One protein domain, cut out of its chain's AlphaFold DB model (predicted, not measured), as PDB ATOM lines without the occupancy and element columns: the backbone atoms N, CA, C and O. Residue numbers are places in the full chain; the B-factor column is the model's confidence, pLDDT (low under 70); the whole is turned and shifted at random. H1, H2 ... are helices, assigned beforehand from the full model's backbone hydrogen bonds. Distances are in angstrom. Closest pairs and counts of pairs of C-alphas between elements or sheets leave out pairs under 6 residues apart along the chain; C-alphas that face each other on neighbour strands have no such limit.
ATOM      1  N   CYS A 277     121.402 188.204 147.745       85.81
ATOM      2  CA  CYS A 277     119.955 188.259 147.765       85.81
ATOM      3  C   CYS A 277     119.451 188.769 149.126       85.81
ATOM      4  O   CYS A 277     120.086 188.568 150.165       85.81
ATOM      5  N   SER A 278     118.285 189.413 149.135       83.69
ATOM      6  CA  SER A 278     117.530 189.696 150.369       83.69
ATOM      7  C   SER A 278     117.113 188.421 151.116       83.69
ATOM      8  O   SER A 278     116.928 188.467 152.331       83.69
ATOM      9  N   ASP A 279     117.034 187.284 150.421       80.25
ATOM     10  CA  ASP A 279     116.937 185.951 151.016       80.25
ATOM     11  C   ASP A 279     118.326 185.289 151.075       80.25
ATOM     12  O   ASP A 279     118.886 184.953 150.030       80.25
ATOM     13  N   PRO A 280     118.895 185.055 152.270       82.50
ATOM     14  CA  PRO A 280     120.243 184.515 152.414       82.50
ATOM     15  C   PRO A 280     120.391 183.064 151.933       82.50
ATOM     16  O   PRO A 280     121.517 182.576 151.861       82.50
ATOM     17  N   GLN A 281     119.294 182.353 151.641       87.62
ATOM     18  CA  GLN A 281     119.357 180.992 151.098       87.62
ATOM     19  C   GLN A 281     119.635 180.956 149.594       87.62
ATOM     20  O   GLN A 281     119.991 179.898 149.076       87.62
ATOM     21  N   LYS A 282     119.480 182.084 148.897       89.12
ATOM     22  CA  LYS A 282     119.664 182.182 147.450       89.12
ATOM     23  C   LYS A 282     121.023 182.792 147.130       89.12
ATOM     24  O   LYS A 282     121.357 183.875 147.616       89.12
ATOM     25  N   THR A 283     121.809 182.095 146.313       90.88
ATOM     26  CA  THR A 283     123.214 182.452 146.052       90.88
ATOM     27  C   THR A 283     123.479 182.979 144.649       90.88
ATOM     28  O   THR A 283     124.588 183.444 144.406       90.88
ATOM     29  N   SER A 284     122.502 182.945 143.744       91.50
ATOM     30  CA  SER A 284     122.582 183.595 142.434       91.50
ATOM     31  C   SER A 284     121.444 184.596 142.238       91.50
ATOM     32  O   SER A 284     120.390 184.500 142.877       91.50
ATOM     33  N   ARG A 285     121.663 185.573 141.357       89.56
ATOM     34  CA  ARG A 285     120.677 186.591 140.994       89.56
ATOM     35  C   ARG A 285     119.453 185.969 140.333       89.56
ATOM     36  O   ARG A 285     118.347 186.245 140.784       89.56
ATOM     37  N   ASP A 286     119.658 185.064 139.377       89.62
ATOM     38  CA  ASP A 286     118.579 184.344 138.684       89.62
ATOM     39  C   ASP A 286     117.660 183.585 139.649       89.62
ATOM     40  O   ASP A 286     116.452 183.504 139.445       89.62
ATOM     41  N   GLU A 287     118.220 183.016 140.721       89.50
ATOM     42  CA  GLU A 287     117.422 182.361 141.756       89.50
ATOM     43  C   GLU A 287     116.713 183.382 142.652       89.50
ATOM     44  O   GLU A 287     115.640 183.085 143.186       89.50
ATOM     45  N   CYS A 288     117.316 184.556 142.863       87.44
ATOM     46  CA  CYS A 288     116.833 185.618 143.742       87.44
ATOM     47  C   CYS A 288     115.628 186.366 143.181       87.44
ATOM     48  O   CYS A 288     114.629 186.497 143.899       87.44
ATOM     49  N   GLU A 289     115.742 186.853 141.948       83.31
ATOM     50  CA  GLU A 289     114.772 187.758 141.340       83.31
ATOM     51  C   GLU A 289     113.399 187.080 141.240       83.31
ATOM     52  O   GLU A 289     113.277 185.955 140.765       83.31
ATOM     53  N   GLU A 290     112.376 187.767 141.763       81.38
ATOM     54  CA  GLU A 290     111.007 187.276 142.016       81.38
ATOM     55  C   GLU A 290     110.902 186.237 143.170       81.38
ATOM     56  O   GLU A 290     111.184 185.048 142.991       81.38
ATOM     57  N   PRO A 291     110.449 186.606 144.393       79.38
ATOM     58  CA  PRO A 291     109.962 187.907 144.878       79.38
ATOM     59  C   PRO A 291     111.032 188.745 145.607       79.38
ATOM     60  O   PRO A 291     110.694 189.742 146.245       79.38
ATOM     61  N   ASN A 292     112.296 188.316 145.592       84.69
ATOM     62  CA  ASN A 292     113.351 188.929 146.394       84.69
ATOM     63  C   ASN A 292     114.114 189.989 145.590       84.69
ATOM     64  O   ASN A 292     114.169 189.949 144.364       84.69
ATOM     65  N   LEU A 293     114.720 190.936 146.305       84.44
ATOM     66  CA  LEU A 293     115.625 191.931 145.740       84.44
ATOM     67  C   LEU A 293     117.071 191.425 145.788       84.44
ATOM     68  O   LEU A 293     117.515 190.949 146.842       84.44
ATOM     69  N   TRP A 294     117.788 191.555 144.673       86.06
ATOM     70  CA  TRP A 294     119.233 191.363 144.596       86.06
ATOM     71  C   TRP A 294     119.959 192.686 144.839       86.06
ATOM     72  O   TRP A 294     119.550 193.734 144.345       86.06
ATOM     73  N   TYR A 295     121.055 192.636 145.585       85.94
ATOM     74  CA  TYR A 295     121.953 193.766 145.784       85.94
ATOM     75  C   TYR A 295     123.337 193.408 145.261       85.94
ATOM     76  O   TYR A 295     123.757 192.277 145.461       85.94
ATOM     77  N   GLY A 296     124.059 194.373 144.687       86.88
ATOM     78  CA  GLY A 296     125.455 194.234 144.258       86.88
ATOM     79  C   GLY A 296     125.621 193.913 142.769       86.88
ATOM     80  O   GLY A 296     124.673 193.516 142.089       86.88
ATOM     81  N   GLY A 297     126.839 194.135 142.264       89.25
ATOM     82  CA  GLY A 297     127.150 194.062 140.834       89.25
ATOM     83  C   GLY A 297     127.351 192.648 140.287       89.25
ATOM     84  O   GLY A 297     127.087 192.430 139.114       89.25
ATOM     85  N   CYS A 298     127.764 191.680 141.113       92.88
ATOM     86  CA  CYS A 298     127.923 190.290 140.682       92.88
ATOM     87  C   CYS A 298     126.566 189.584 140.669       92.88
ATOM     88  O   CYS A 298     125.724 189.842 141.531       92.88
ATOM     89  N   ASP A 299     126.372 188.659 139.743       92.88
ATOM     90  CA  ASP A 299     125.241 187.726 139.697       92.88
ATOM     91  C   ASP A 299     125.358 186.564 140.704       92.88
ATOM     92  O   ASP A 299     124.391 185.835 140.920       92.88
ATOM     93  N   ILE A 300     126.506 186.409 141.372       92.44
ATOM     94  CA  ILE A 300     126.748 185.413 142.424       92.44
ATOM     95  C   ILE A 300     126.977 186.098 143.772       92.44
ATOM     96  O   ILE A 300     127.650 187.125 143.885       92.44
ATOM     97  N   ALA A 301     126.428 185.507 144.830       90.00
ATOM     98  CA  ALA A 301     126.513 186.043 146.173       90.00
ATOM     99  C   ALA A 301     127.938 185.938 146.748       90.00
ATOM    100  O   ALA A 301     128.657 184.972 146.507       90.00
ATOM    101  N   GLY A 302     128.327 186.916 147.566       87.62
ATOM    102  CA  GLY A 302     129.612 186.951 148.275       87.62
ATOM    103  C   GLY A 302     130.712 187.758 147.580       87.62
ATOM    104  O   GLY A 302     131.685 188.126 148.234       87.62
ATOM    105  N   PHE A 303     130.535 188.113 146.305       90.00
ATOM    106  CA  PHE A 303     131.500 188.914 145.551       90.00
ATOM    107  C   PHE A 303     131.224 190.411 145.663       90.00
ATOM    108  O   PHE A 303     130.074 190.851 145.699       90.00
ATOM    109  N   TYR A 304     132.290 191.205 145.686       87.88
ATOM    110  CA  TYR A 304     132.212 192.650 145.912       87.88
ATOM    111  C   TYR A 304     133.042 193.492 144.928       87.88
ATOM    112  O   TYR A 304     133.082 194.720 145.028       87.88
ATOM    113  N   ASN A 305     133.684 192.847 143.951       89.56
ATOM    114  CA  ASN A 305     134.295 193.510 142.805       89.56
ATOM    115  C   ASN A 305     134.255 192.636 141.556       89.56
ATOM    116  O   ASN A 305     134.161 191.409 141.630       89.56
ATOM    117  N   LYS A 306     134.396 193.307 140.415       91.94
ATOM    118  CA  LYS A 306     134.378 192.712 139.085       91.94
ATOM    119  C   LYS A 306     135.422 191.610 138.922       91.94
ATOM    120  O   LYS A 306     135.083 190.505 138.522       91.94
ATOM    121  N   SER A 307     136.671 191.881 139.303       91.38
ATOM    122  CA  SER A 307     137.781 190.939 139.111       91.38
ATOM    123  C   SER A 307     137.572 189.606 139.830       91.38
ATOM    124  O   SER A 307     137.836 188.559 139.252       91.38
ATOM    125  N   SER A 308     137.092 189.632 141.074       91.00
ATOM    126  CA  SER A 308     136.821 188.411 141.839       91.00
ATOM    127  C   SER A 308     135.565 187.687 141.354       91.00
ATOM    128  O   SER A 308     135.574 186.461 141.295       91.00
ATOM    129  N   CYS A 309     134.528 188.434 140.960       93.12
ATOM    130  CA  CYS A 309     133.300 187.888 140.384       93.12
ATOM    131  C   CYS A 309     133.577 187.142 139.071       93.12
ATOM    132  O   CYS A 309     133.269 185.961 138.952       93.12
ATOM    133  N   GLU A 310     134.241 187.792 138.114       93.19
ATOM    134  CA  GLU A 310     134.527 187.226 136.787       93.19
ATOM    135  C   GLU A 310     135.632 186.156 136.815       93.19
ATOM    136  O   GLU A 310     135.748 185.348 135.895       93.19
ATOM    137  N   ALA A 311     136.453 186.116 137.873       90.44
ATOM    138  CA  ALA A 311     137.372 185.004 138.113       90.44
ATOM    139  C   ALA A 311     136.636 183.715 138.527       90.44
ATOM    140  O   ALA A 311     137.197 182.621 138.413       90.44
ATOM    141  N   HIS A 312     135.391 183.822 139.003       87.50
ATOM    142  CA  HIS A 312     134.528 182.670 139.212       87.50
ATOM    143  C   HIS A 312     134.034 182.134 137.864       87.50
ATOM    144  O   HIS A 312     133.695 182.887 136.960       87.50
ATOM    145  N   THR A 313     133.933 180.812 137.720       87.25
ATOM    146  CA  THR A 313     133.645 180.147 136.430       87.25
ATOM    147  C   THR A 313     132.306 180.517 135.790       87.25
ATOM    148  O   THR A 313     132.089 180.223 134.617       87.25
ATOM    149  N   THR A 314     131.400 181.100 136.569       88.69
ATOM    150  CA  THR A 314     130.019 181.427 136.194       88.69
ATOM    151  C   THR A 314     129.627 182.853 136.570       88.69
ATOM    152  O   THR A 314     128.472 183.199 136.382       88.69
ATOM    153  N   GLY A 315     130.550 183.653 137.119       91.50
ATOM    154  CA  GLY A 315     130.229 184.992 137.605       91.50
ATOM    155  C   GLY A 315     130.237 186.034 136.489       91.50
ATOM    156  O   GLY A 315     131.185 186.103 135.703       91.50
ATOM    157  N   SER A 316     129.201 186.859 136.449       94.00
ATOM    158  CA  SER A 316     129.066 188.036 135.598       94.00
ATOM    159  C   SER A 316     128.877 189.288 136.451       94.00
ATOM    160  O   SER A 316     128.198 189.266 137.479       94.00
ATOM    161  N   TRP A 317     129.509 190.388 136.042       93.62
ATOM    162  CA  TRP A 317     129.468 191.650 136.766       93.62
ATOM    163  C   TRP A 317     128.799 192.741 135.940       93.62
ATOM    164  O   TRP A 317     129.232 193.011 134.821       93.62
ATOM    165  N   SER A 318     127.856 193.439 136.565       93.19
ATOM    166  CA  SER A 318     127.181 194.612 136.018       93.19
ATOM    167  C   SER A 318     127.478 195.844 136.866       93.19
ATOM    168  O   SER A 318     127.332 195.839 138.094       93.19
ATOM    169  N   ASN A 319     127.883 196.934 136.215       91.00
ATOM    170  CA  ASN A 319     128.248 198.173 136.913       91.00
ATOM    171  C   ASN A 319     127.051 198.907 137.544       91.00
ATOM    172  O   ASN A 319     127.252 199.762 138.410       91.00
ATOM    173  N   CYS A 320     125.822 198.609 137.124       88.69
ATOM    174  CA  CYS A 320     124.591 199.228 137.608       88.69
ATOM    175  C   CYS A 320     123.600 198.172 138.130       88.69
ATOM    176  O   CYS A 320     123.599 197.022 137.690       88.69
ATOM    177  N   SER A 321     122.739 198.557 139.076       86.81
ATOM    178  CA  SER A 321     121.771 197.652 139.719       86.81
ATOM    179  C   SER A 321     120.609 197.197 138.842       86.81
ATOM    180  O   SER A 321     119.812 196.386 139.295       86.81
ATOM    181  N   ASP A 322     120.482 197.717 137.626       87.06
ATOM    182  CA  ASP A 322     119.527 197.254 136.612       87.06
ATOM    183  C   ASP A 322     120.123 196.209 135.662       87.06
ATOM    184  O   ASP A 322     119.606 196.011 134.565       87.06
ATOM    185  N   ASP A 323     121.228 195.587 136.072       87.62
ATOM    186  CA  ASP A 323     121.974 194.613 135.284       87.62
ATOM    187  C   ASP A 323     122.561 195.174 133.978       87.62
ATOM    188  O   ASP A 323     122.685 194.485 132.967       87.62
ATOM    189  N   THR A 324     122.921 196.461 133.980       89.00
ATOM    190  CA  THR A 324     123.575 197.096 132.833       89.00
ATOM    191  C   THR A 324     124.964 197.628 133.164       89.00
ATOM    192  O   THR A 324     125.253 198.075 134.274       89.00
ATOM    193  N   ASP A 325     125.825 197.666 132.148       88.19
ATOM    194  CA  ASP A 325     127.144 198.301 132.204       88.19
ATOM    195  C   ASP A 325     127.083 199.776 131.789       88.19
ATOM    196  O   ASP A 325     127.741 200.228 130.849       88.19
ATOM    197  N   LYS A 326     126.251 200.550 132.489       87.94
ATOM    198  CA  LYS A 326     126.176 202.008 132.327       87.94
ATOM    199  C   LYS A 326     127.292 202.705 133.098       87.94
ATOM    200  O   LYS A 326     127.780 202.191 134.102       87.94
ATOM    201  N   ASN A 327     127.658 203.909 132.660       87.56
ATOM    202  CA  ASN A 327     128.435 204.819 133.499       87.56
ATOM    203  C   ASN A 327     127.575 205.316 134.682       87.56
ATOM    204  O   ASN A 327     126.351 205.142 134.710       87.56
ATOM    205  N   LYS A 328     128.215 205.960 135.661       83.62
ATOM    206  CA  LYS A 328     127.548 206.443 136.878       83.62
ATOM    207  C   LYS A 328     126.392 207.406 136.605       83.62
ATOM    208  O   LYS A 328     125.356 207.308 137.259       83.62
ATOM    209  N   GLU A 329     126.565 208.339 135.672       86.12
ATOM    210  CA  GLU A 329     125.565 209.370 135.379       86.12
ATOM    211  C   GLU A 329     124.305 208.764 134.752       86.12
ATOM    212  O   GLU A 329     123.196 209.048 135.209       86.12
ATOM    213  N   ASP A 330     124.471 207.855 133.794       88.12
ATOM    214  CA  ASP A 330     123.371 207.146 133.138       88.12
ATOM    215  C   ASP A 330     122.654 206.188 134.103       88.12
ATOM    216  O   ASP A 330     121.423 206.105 134.102       88.12
ATOM    217  N   CYS A 331     123.406 205.493 134.964       85.25
ATOM    218  CA  CYS A 331     122.853 204.601 135.986       85.25
ATOM    219  C   CYS A 331     121.986 205.371 136.998       85.25
ATOM    220  O   CYS A 331     120.825 205.026 137.233       85.25
ATOM    221  N   HIS A 332     122.510 206.475 137.542       83.25
ATOM    222  CA  HIS A 332     121.779 207.309 138.496       83.25
ATOM    223  C   HIS A 332     120.596 208.041 137.856       83.25
ATOM    224  O   HIS A 332     119.546 208.164 138.485       83.25
ATOM    225  N   SER A 333     120.729 208.501 136.607       83.19
ATOM    226  CA  SER A 333     119.637 209.170 135.882       83.19
ATOM    227  C   SER A 333     118.448 208.240 135.635       83.19
ATOM    228  O   SER A 333     117.308 208.697 135.569       83.19
ATOM    229  N   ALA A 334     118.698 206.933 135.550       82.44
ATOM    230  CA  ALA A 334     117.668 205.907 135.461       82.44
ATOM    231  C   ALA A 334     117.088 205.489 136.833       82.44
ATOM    232  O   ALA A 334     116.193 204.649 136.884       82.44
ATOM    233  N   GLY A 335     117.550 206.090 137.938       80.00
ATOM    234  CA  GLY A 335     117.088 205.791 139.297       80.00
ATOM    235  C   GLY A 335     117.702 204.529 139.907       80.00
ATOM    236  O   GLY A 335     117.206 204.047 140.924       80.00
ATOM    237  N   PHE A 336     118.765 203.999 139.302       84.19
ATOM    238  CA  PHE A 336     119.455 202.794 139.748       84.19
ATOM    239  C   PHE A 336     120.739 203.119 140.504       84.19
ATOM    240  O   PHE A 336     121.215 204.257 140.539       84.19
ATOM    241  N   THR A 337     121.299 202.097 141.141       82.12
ATOM    242  CA  THR A 337     122.481 202.228 141.981       82.12
ATOM    243  C   THR A 337     123.733 201.813 141.213       82.12
ATOM    244  O   THR A 337     123.798 200.702 140.694       82.12
ATOM    245  N   TYR A 338     124.737 202.693 141.156       85.81
ATOM    246  CA  TYR A 338     126.004 202.423 140.476       85.81
ATOM    247  C   TYR A 338     127.023 201.769 141.420       85.81
ATOM    248  O   TYR A 338     127.361 202.323 142.470       85.81
ATOM    249  N   TYR A 339     127.524 200.600 141.028       85.06
ATOM    250  CA  TYR A 339     128.585 199.847 141.704       85.06
ATOM    251  C   TYR A 339     129.968 200.087 141.079       85.06
ATOM    252  O   TYR A 339     130.982 199.816 141.728       85.06
ATOM    253  N   GLY A 340     130.013 200.564 139.828       88.75
ATOM    254  CA  GLY A 340     131.217 200.554 138.992       88.75
ATOM    255  C   GLY A 340     131.830 199.161 138.966       88.75
ATOM    256  O   GLY A 340     131.096 198.180 138.949       88.75
ATOM    257  N   GLN A 341     133.150 199.039 139.041       90.19
ATOM    258  CA  GLN A 341     133.815 197.733 139.091       90.19
ATOM    259  C   GLN A 341     133.963 197.157 140.518       90.19
ATOM    260  O   GLN A 341     134.681 196.174 140.735       90.19
ATOM    261  N   GLY A 342     133.275 197.752 141.495       87.31
ATOM    262  CA  GLY A 342     133.303 197.362 142.902       87.31
ATOM    263  C   GLY A 342     134.544 197.853 143.647       87.31
ATOM    264  O   GLY A 342     135.183 198.816 143.237       87.31
ATOM    265  N   TYR A 343     134.855 197.234 144.786       84.88
ATOM    266  CA  TYR A 343     135.829 197.767 145.748       84.88
ATOM    267  C   TYR A 343     136.732 196.699 146.366       84.88
ATOM    268  O   TYR A 343     136.536 195.500 146.165       84.88
ATOM    269  N   GLY A 344     137.724 197.127 147.147       86.75
ATOM    270  CA  GLY A 344     138.606 196.226 147.885       86.75
ATOM    271  C   GLY A 344     139.555 195.451 146.972       86.75
ATOM    272  O   GLY A 344     139.904 195.905 145.886       86.75
ATOM    273  N   CYS A 345     140.021 194.290 147.428       87.75
ATOM    274  CA  CYS A 345     141.020 193.536 146.686       87.75
ATOM    275  C   CYS A 345     140.437 192.793 145.480       87.75
ATOM    276  O   CYS A 345     139.428 192.105 145.616       87.75
ATOM    277  N   SER A 346     141.128 192.830 144.337       88.88
ATOM    278  CA  SER A 346     140.795 192.024 143.154       88.88
ATOM    279  C   SER A 346     140.811 190.511 143.427       88.88
ATOM    280  O   SER A 346     140.237 189.747 142.659       88.88
ATOM    281  N   ASP A 347     141.458 190.087 144.516       87.25
ATOM    282  CA  ASP A 347     141.377 188.749 145.099       87.25
ATOM    283  C   ASP A 347     140.508 188.784 146.368       87.25
ATOM    284  O   ASP A 347     140.889 189.362 147.387       87.25
ATOM    285  N   GLN A 348     139.344 188.137 146.313       82.88
ATOM    286  CA  GLN A 348     138.364 188.136 147.402       82.88
ATOM    287  C   GLN A 348     138.865 187.520 148.717       82.88
ATOM    288  O   GLN A 348     138.296 187.777 149.778       82.88
ATOM    289  N   PHE A 349     139.912 186.690 148.676       84.25
ATOM    290  CA  PHE A 349     140.450 186.047 149.878       84.25
ATOM    291  C   PHE A 349     141.337 186.989 150.697       84.25
ATOM    292  O   PHE A 349     141.757 186.645 151.803       84.25
ATOM    293  N   LYS A 350     141.610 188.187 150.172       85.50
ATOM    294  CA  LYS A 350     142.460 189.193 150.794       85.50
ATOM    295  C   LYS A 350     141.611 190.367 151.272       85.50
ATOM    296  O   LYS A 350     141.160 191.206 150.497       85.50
ATOM    297  N   THR A 351     141.404 190.433 152.582       76.19
ATOM    298  CA  THR A 351     140.492 191.400 153.215       76.19
ATOM    299  C   THR A 351     141.175 192.685 153.685       76.19
ATOM    300  O   THR A 351     140.508 193.574 154.213       76.19
ATOM    301  N   THR A 352     142.497 192.799 153.535       78.75
ATOM    302  CA  THR A 352     143.255 194.004 153.893       78.75
ATOM    303  C   THR A 352     144.055 194.515 152.700       78.75
ATOM    304  O   THR A 352     144.467 193.738 151.837       78.75
ATOM    305  N   LYS A 353     144.280 195.834 152.658       82.62
ATOM    306  CA  LYS A 353     145.059 196.490 151.598       82.62
ATOM    307  C   LYS A 353     146.469 195.917 151.522       82.62
ATOM    308  O   LYS A 353     146.920 195.516 150.455       82.62
ATOM    309  N   THR A 354     147.103 195.769 152.684       84.44
ATOM    310  CA  THR A 354     148.450 195.210 152.821       84.44
ATOM    311  C   THR A 354     148.551 193.785 152.279       84.44
ATOM    312  O   THR A 354     149.519 193.473 151.592       84.44
ATOM    313  N   ASP A 355     147.556 192.929 152.534       83.62
ATOM    314  CA  ASP A 355     147.564 191.563 151.996       83.62
ATOM    315  C   ASP A 355     147.326 191.559 150.479       83.62
ATOM    316  O   ASP A 355     147.877 190.719 149.757       83.62
ATOM    317  N   CYS A 356     146.517 192.502 149.984       85.38
ATOM    318  CA  CYS A 356     146.143 192.630 148.580       85.38
ATOM    319  C   CYS A 356     147.314 192.967 147.661       85.38
ATOM    320  O   CYS A 356     147.571 192.205 146.727       85.38
ATOM    321  N   GLU A 357     148.045 194.044 147.962       83.62
ATOM    322  CA  GLU A 357     149.000 194.734 147.071       83.62
ATOM    323  C   GLU A 357     150.223 193.900 146.623       83.62
ATOM    324  O   GLU A 357     151.113 194.393 145.934       83.62
ATOM    325  N   SER A 358     150.274 192.609 146.956       79.12
ATOM    326  CA  SER A 358     151.259 191.660 146.441       79.12
ATOM    327  C   SER A 358     150.608 190.291 146.171       79.12
ATOM    328  O   SER A 358     150.446 189.504 147.111       79.12
ATOM    329  N   PRO A 359     150.161 189.939 144.941       80.00
ATOM    330  CA  PRO A 359     150.265 190.631 143.645       80.00
ATOM    331  C   PRO A 359     148.912 191.142 143.079       80.00
ATOM    332  O   PRO A 359     148.735 191.178 141.863       80.00
ATOM    333  N   ALA A 360     147.927 191.445 143.929       86.81
ATOM    334  CA  ALA A 360     146.572 191.831 143.514       86.81
ATOM    335  C   ALA A 360     146.375 193.362 143.546       86.81
ATOM    336  O   ALA A 360     147.179 194.088 144.127       86.81
ATOM    337  N   VAL A 361     145.311 193.851 142.902       88.38
ATOM    338  CA  VAL A 361     144.983 195.285 142.825       88.38
ATOM    339  C   VAL A 361     143.956 195.625 143.895       88.38
ATOM    340  O   VAL A 361     142.914 194.975 143.986       88.38
ATOM    341  N   TRP A 362     144.233 196.650 144.695       87.31
ATOM    342  CA  TRP A 362     143.284 197.177 145.668       87.31
ATOM    343  C   TRP A 362     142.507 198.360 145.084       87.31
ATOM    344  O   TRP A 362     143.103 199.313 144.592       87.31
ATOM    345  N   ARG A 363     141.176 198.312 145.158       87.62
ATOM    346  CA  ARG A 363     140.266 199.327 144.613       87.62
ATOM    347  C   ARG A 363     139.705 200.195 145.731       87.62
ATOM    348  O   ARG A 363     138.850 199.759 146.509       87.62
ATOM    349  N   ASN A 364     140.182 201.433 145.803       85.50
ATOM    350  CA  ASN A 364     139.644 202.456 146.698       85.50
ATOM    351  C   ASN A 364     138.475 203.244 146.083       85.50
ATOM    352  O   ASN A 364     137.694 203.857 146.815       85.50
ATOM    353  N   CYS A 365     138.378 203.233 144.758       86.38
ATOM    354  CA  CYS A 365     137.394 203.919 143.937       86.38
ATOM    355  C   CYS A 365     136.631 202.881 143.085       86.38
ATOM    356  O   CYS A 365     137.059 201.731 142.991       86.38
ATOM    357  N   SER A 366     135.480 203.241 142.511       87.19
ATOM    358  CA  SER A 366     134.676 202.346 141.652       87.19
ATOM    359  C   SER A 366     135.221 202.135 140.242       87.19
ATOM    360  O   SER A 366     134.555 201.518 139.408       87.19
ATOM    361  N   ASP A 367     136.435 202.609 139.997       87.56
ATOM    362  CA  ASP A 367     137.194 202.445 138.770       87.56
ATOM    363  C   ASP A 367     137.866 201.056 138.693       87.56
ATOM    364  O   ASP A 367     137.570 200.131 139.456       87.56
ATOM    365  N   ASP A 368     138.799 200.891 137.754       83.81
ATOM    366  CA  ASP A 368     139.592 199.673 137.572       83.81
ATOM    367  C   ASP A 368     140.683 199.446 138.638       83.81
ATOM    368  O   ASP A 368     141.395 198.440 138.581       83.81
ATOM    369  N   GLY A 369     140.764 200.313 139.652       82.12
ATOM    370  CA  GLY A 369     141.791 200.291 140.691       82.12
ATOM    371  C   GLY A 369     143.051 201.065 140.310       82.12
ATOM    372  O   GLY A 369     144.101 200.836 140.910       82.12
ATOM    373  N   THR A 370     142.969 201.953 139.317       87.44
ATOM    374  CA  THR A 370     144.059 202.865 138.940       87.44
ATOM    375  C   THR A 370     144.050 204.152 139.761       87.44
ATOM    376  O   THR A 370     145.095 204.785 139.908       87.44
ATOM    377  N   ILE A 371     142.901 204.521 140.331       88.12
ATOM    378  CA  ILE A 371     142.720 205.703 141.171       88.12
ATOM    379  C   ILE A 371     142.799 205.322 142.656       88.12
ATOM    380  O   ILE A 371     141.937 204.627 143.201       88.12
ATOM    381  N   ASP A 372     143.811 205.844 143.347       85.50
ATOM    382  CA  ASP A 372     144.142 205.500 144.736       85.50
ATOM    383  C   ASP A 372     143.846 206.613 145.758       85.50
ATOM    384  O   ASP A 372     144.123 206.452 146.948       85.50
ATOM    385  N   ASN A 373     143.253 207.733 145.326       86.06
ATOM    386  CA  ASN A 373     142.934 208.869 146.191       86.06
ATOM    387  C   ASN A 373     141.525 209.447 145.949       86.06
ATOM    388  O   ASN A 373     140.961 209.378 144.857       86.06
ATOM    389  N   GLU A 374     140.948 210.032 147.007       82.19
ATOM    390  CA  GLU A 374     139.558 210.516 147.015       82.19
ATOM    391  C   GLU A 374     139.328 211.660 146.024       82.19
ATOM    392  O   GLU A 374     138.291 211.704 145.366       82.19
ATOM    393  N   SER A 375     140.292 212.575 145.898       83.38
ATOM    394  CA  SER A 375     140.167 213.754 145.035       83.38
ATOM    395  C   SER A 375     140.030 213.361 143.568       83.38
ATOM    396  O   SER A 375     139.112 213.822 142.884       83.38
ATOM    397  N   ASP A 376     140.906 212.480 143.096       88.06
ATOM    398  CA  ASP A 376     140.907 212.029 141.708       88.06
ATOM    399  C   ASP A 376     139.689 211.143 141.422       88.06
ATOM    400  O   ASP A 376     139.062 211.292 140.377       88.06
ATOM    401  N   CYS A 377     139.265 210.318 142.386       85.31
ATOM    402  CA  CYS A 377     138.069 209.482 142.256       85.31
ATOM    403  C   CYS A 377     136.794 210.316 142.081       85.31
ATOM    404  O   CYS A 377     135.975 210.069 141.192       85.31
ATOM    405  N   LEU A 378     136.626 211.346 142.915       82.69
ATOM    406  CA  LEU A 378     135.482 212.249 142.817       82.69
ATOM    407  C   LEU A 378     135.539 213.089 141.532       82.69
ATOM    408  O   LEU A 378     134.496 213.336 140.926       82.69
ATOM    409  N   SER A 379     136.738 213.480 141.091       85.56
ATOM    410  CA  SER A 379     136.946 214.234 139.844       85.56
ATOM    411  C   SER A 379     136.691 213.395 138.589       85.56
ATOM    412  O   SER A 379     136.212 213.924 137.590       85.56
ATOM    413  N   ALA A 380     136.941 212.085 138.651       84.56
ATOM    414  CA  ALA A 380     136.641 211.121 137.592       84.56
ATOM    415  C   ALA A 380     135.151 210.731 137.517       84.56
ATOM    416  O   ALA A 380     134.778 209.882 136.715       84.56
ATOM    417  N   ASN A 381     134.291 211.354 138.332       83.44
ATOM    418  CA  ASN A 381     132.881 210.998 138.475       83.44
ATOM    419  C   ASN A 381     132.669 209.524 138.876       83.44
ATOM    420  O   ASN A 381     131.736 208.875 138.420       83.44
TER     421      ASN A 381
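This is residues 277 to 381 of the 492 residues of an uncharacterized protein of Methylotuvimicrobium alcaliphilum (strain DSM 19304 / NCIMB 14124 / VKM B-2133 / 20Z) (UniProt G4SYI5). This model has little regular structure: five short helices, H1 to H5 in chain order, sit round a core of loops, H2 nearest the middle and H4 and H5 farthest out. The printed part has 105 residues, 26 of them in named helices, with no named strand; the class is all helix. It is compact, with a radius of gyration of the C-alphas of 14.1 A and spans of 39 by 33 by 19 A.

H1, residues 285 to 288, H2, 306 to 311, H3, 328 to 333, H4, 353 to 356, and H5, 374 to 379, are apart from one another. Residues 344 to 345 pair antiparallel with 362 to 363. Every O i to N i+4 pair is within hydrogen-bond range in H2, H3 and H5; H1 and H4 are too short for one.

H1 measures 4.8 A from C-alpha 285 at (120.677, 186.591, 140.994). H2 measures 8.3 A, H3 8.4 A and H4 5.0 A. H5 measures 8.5 A, ending at C-alpha 379 (136.946, 214.234, 139.844).

The farthest C-alphas, of Pro 291 and Ser 358, are 41.5 A apart. The four links are long, and the printed part has no cut. No printed residue is under pLDDT 70.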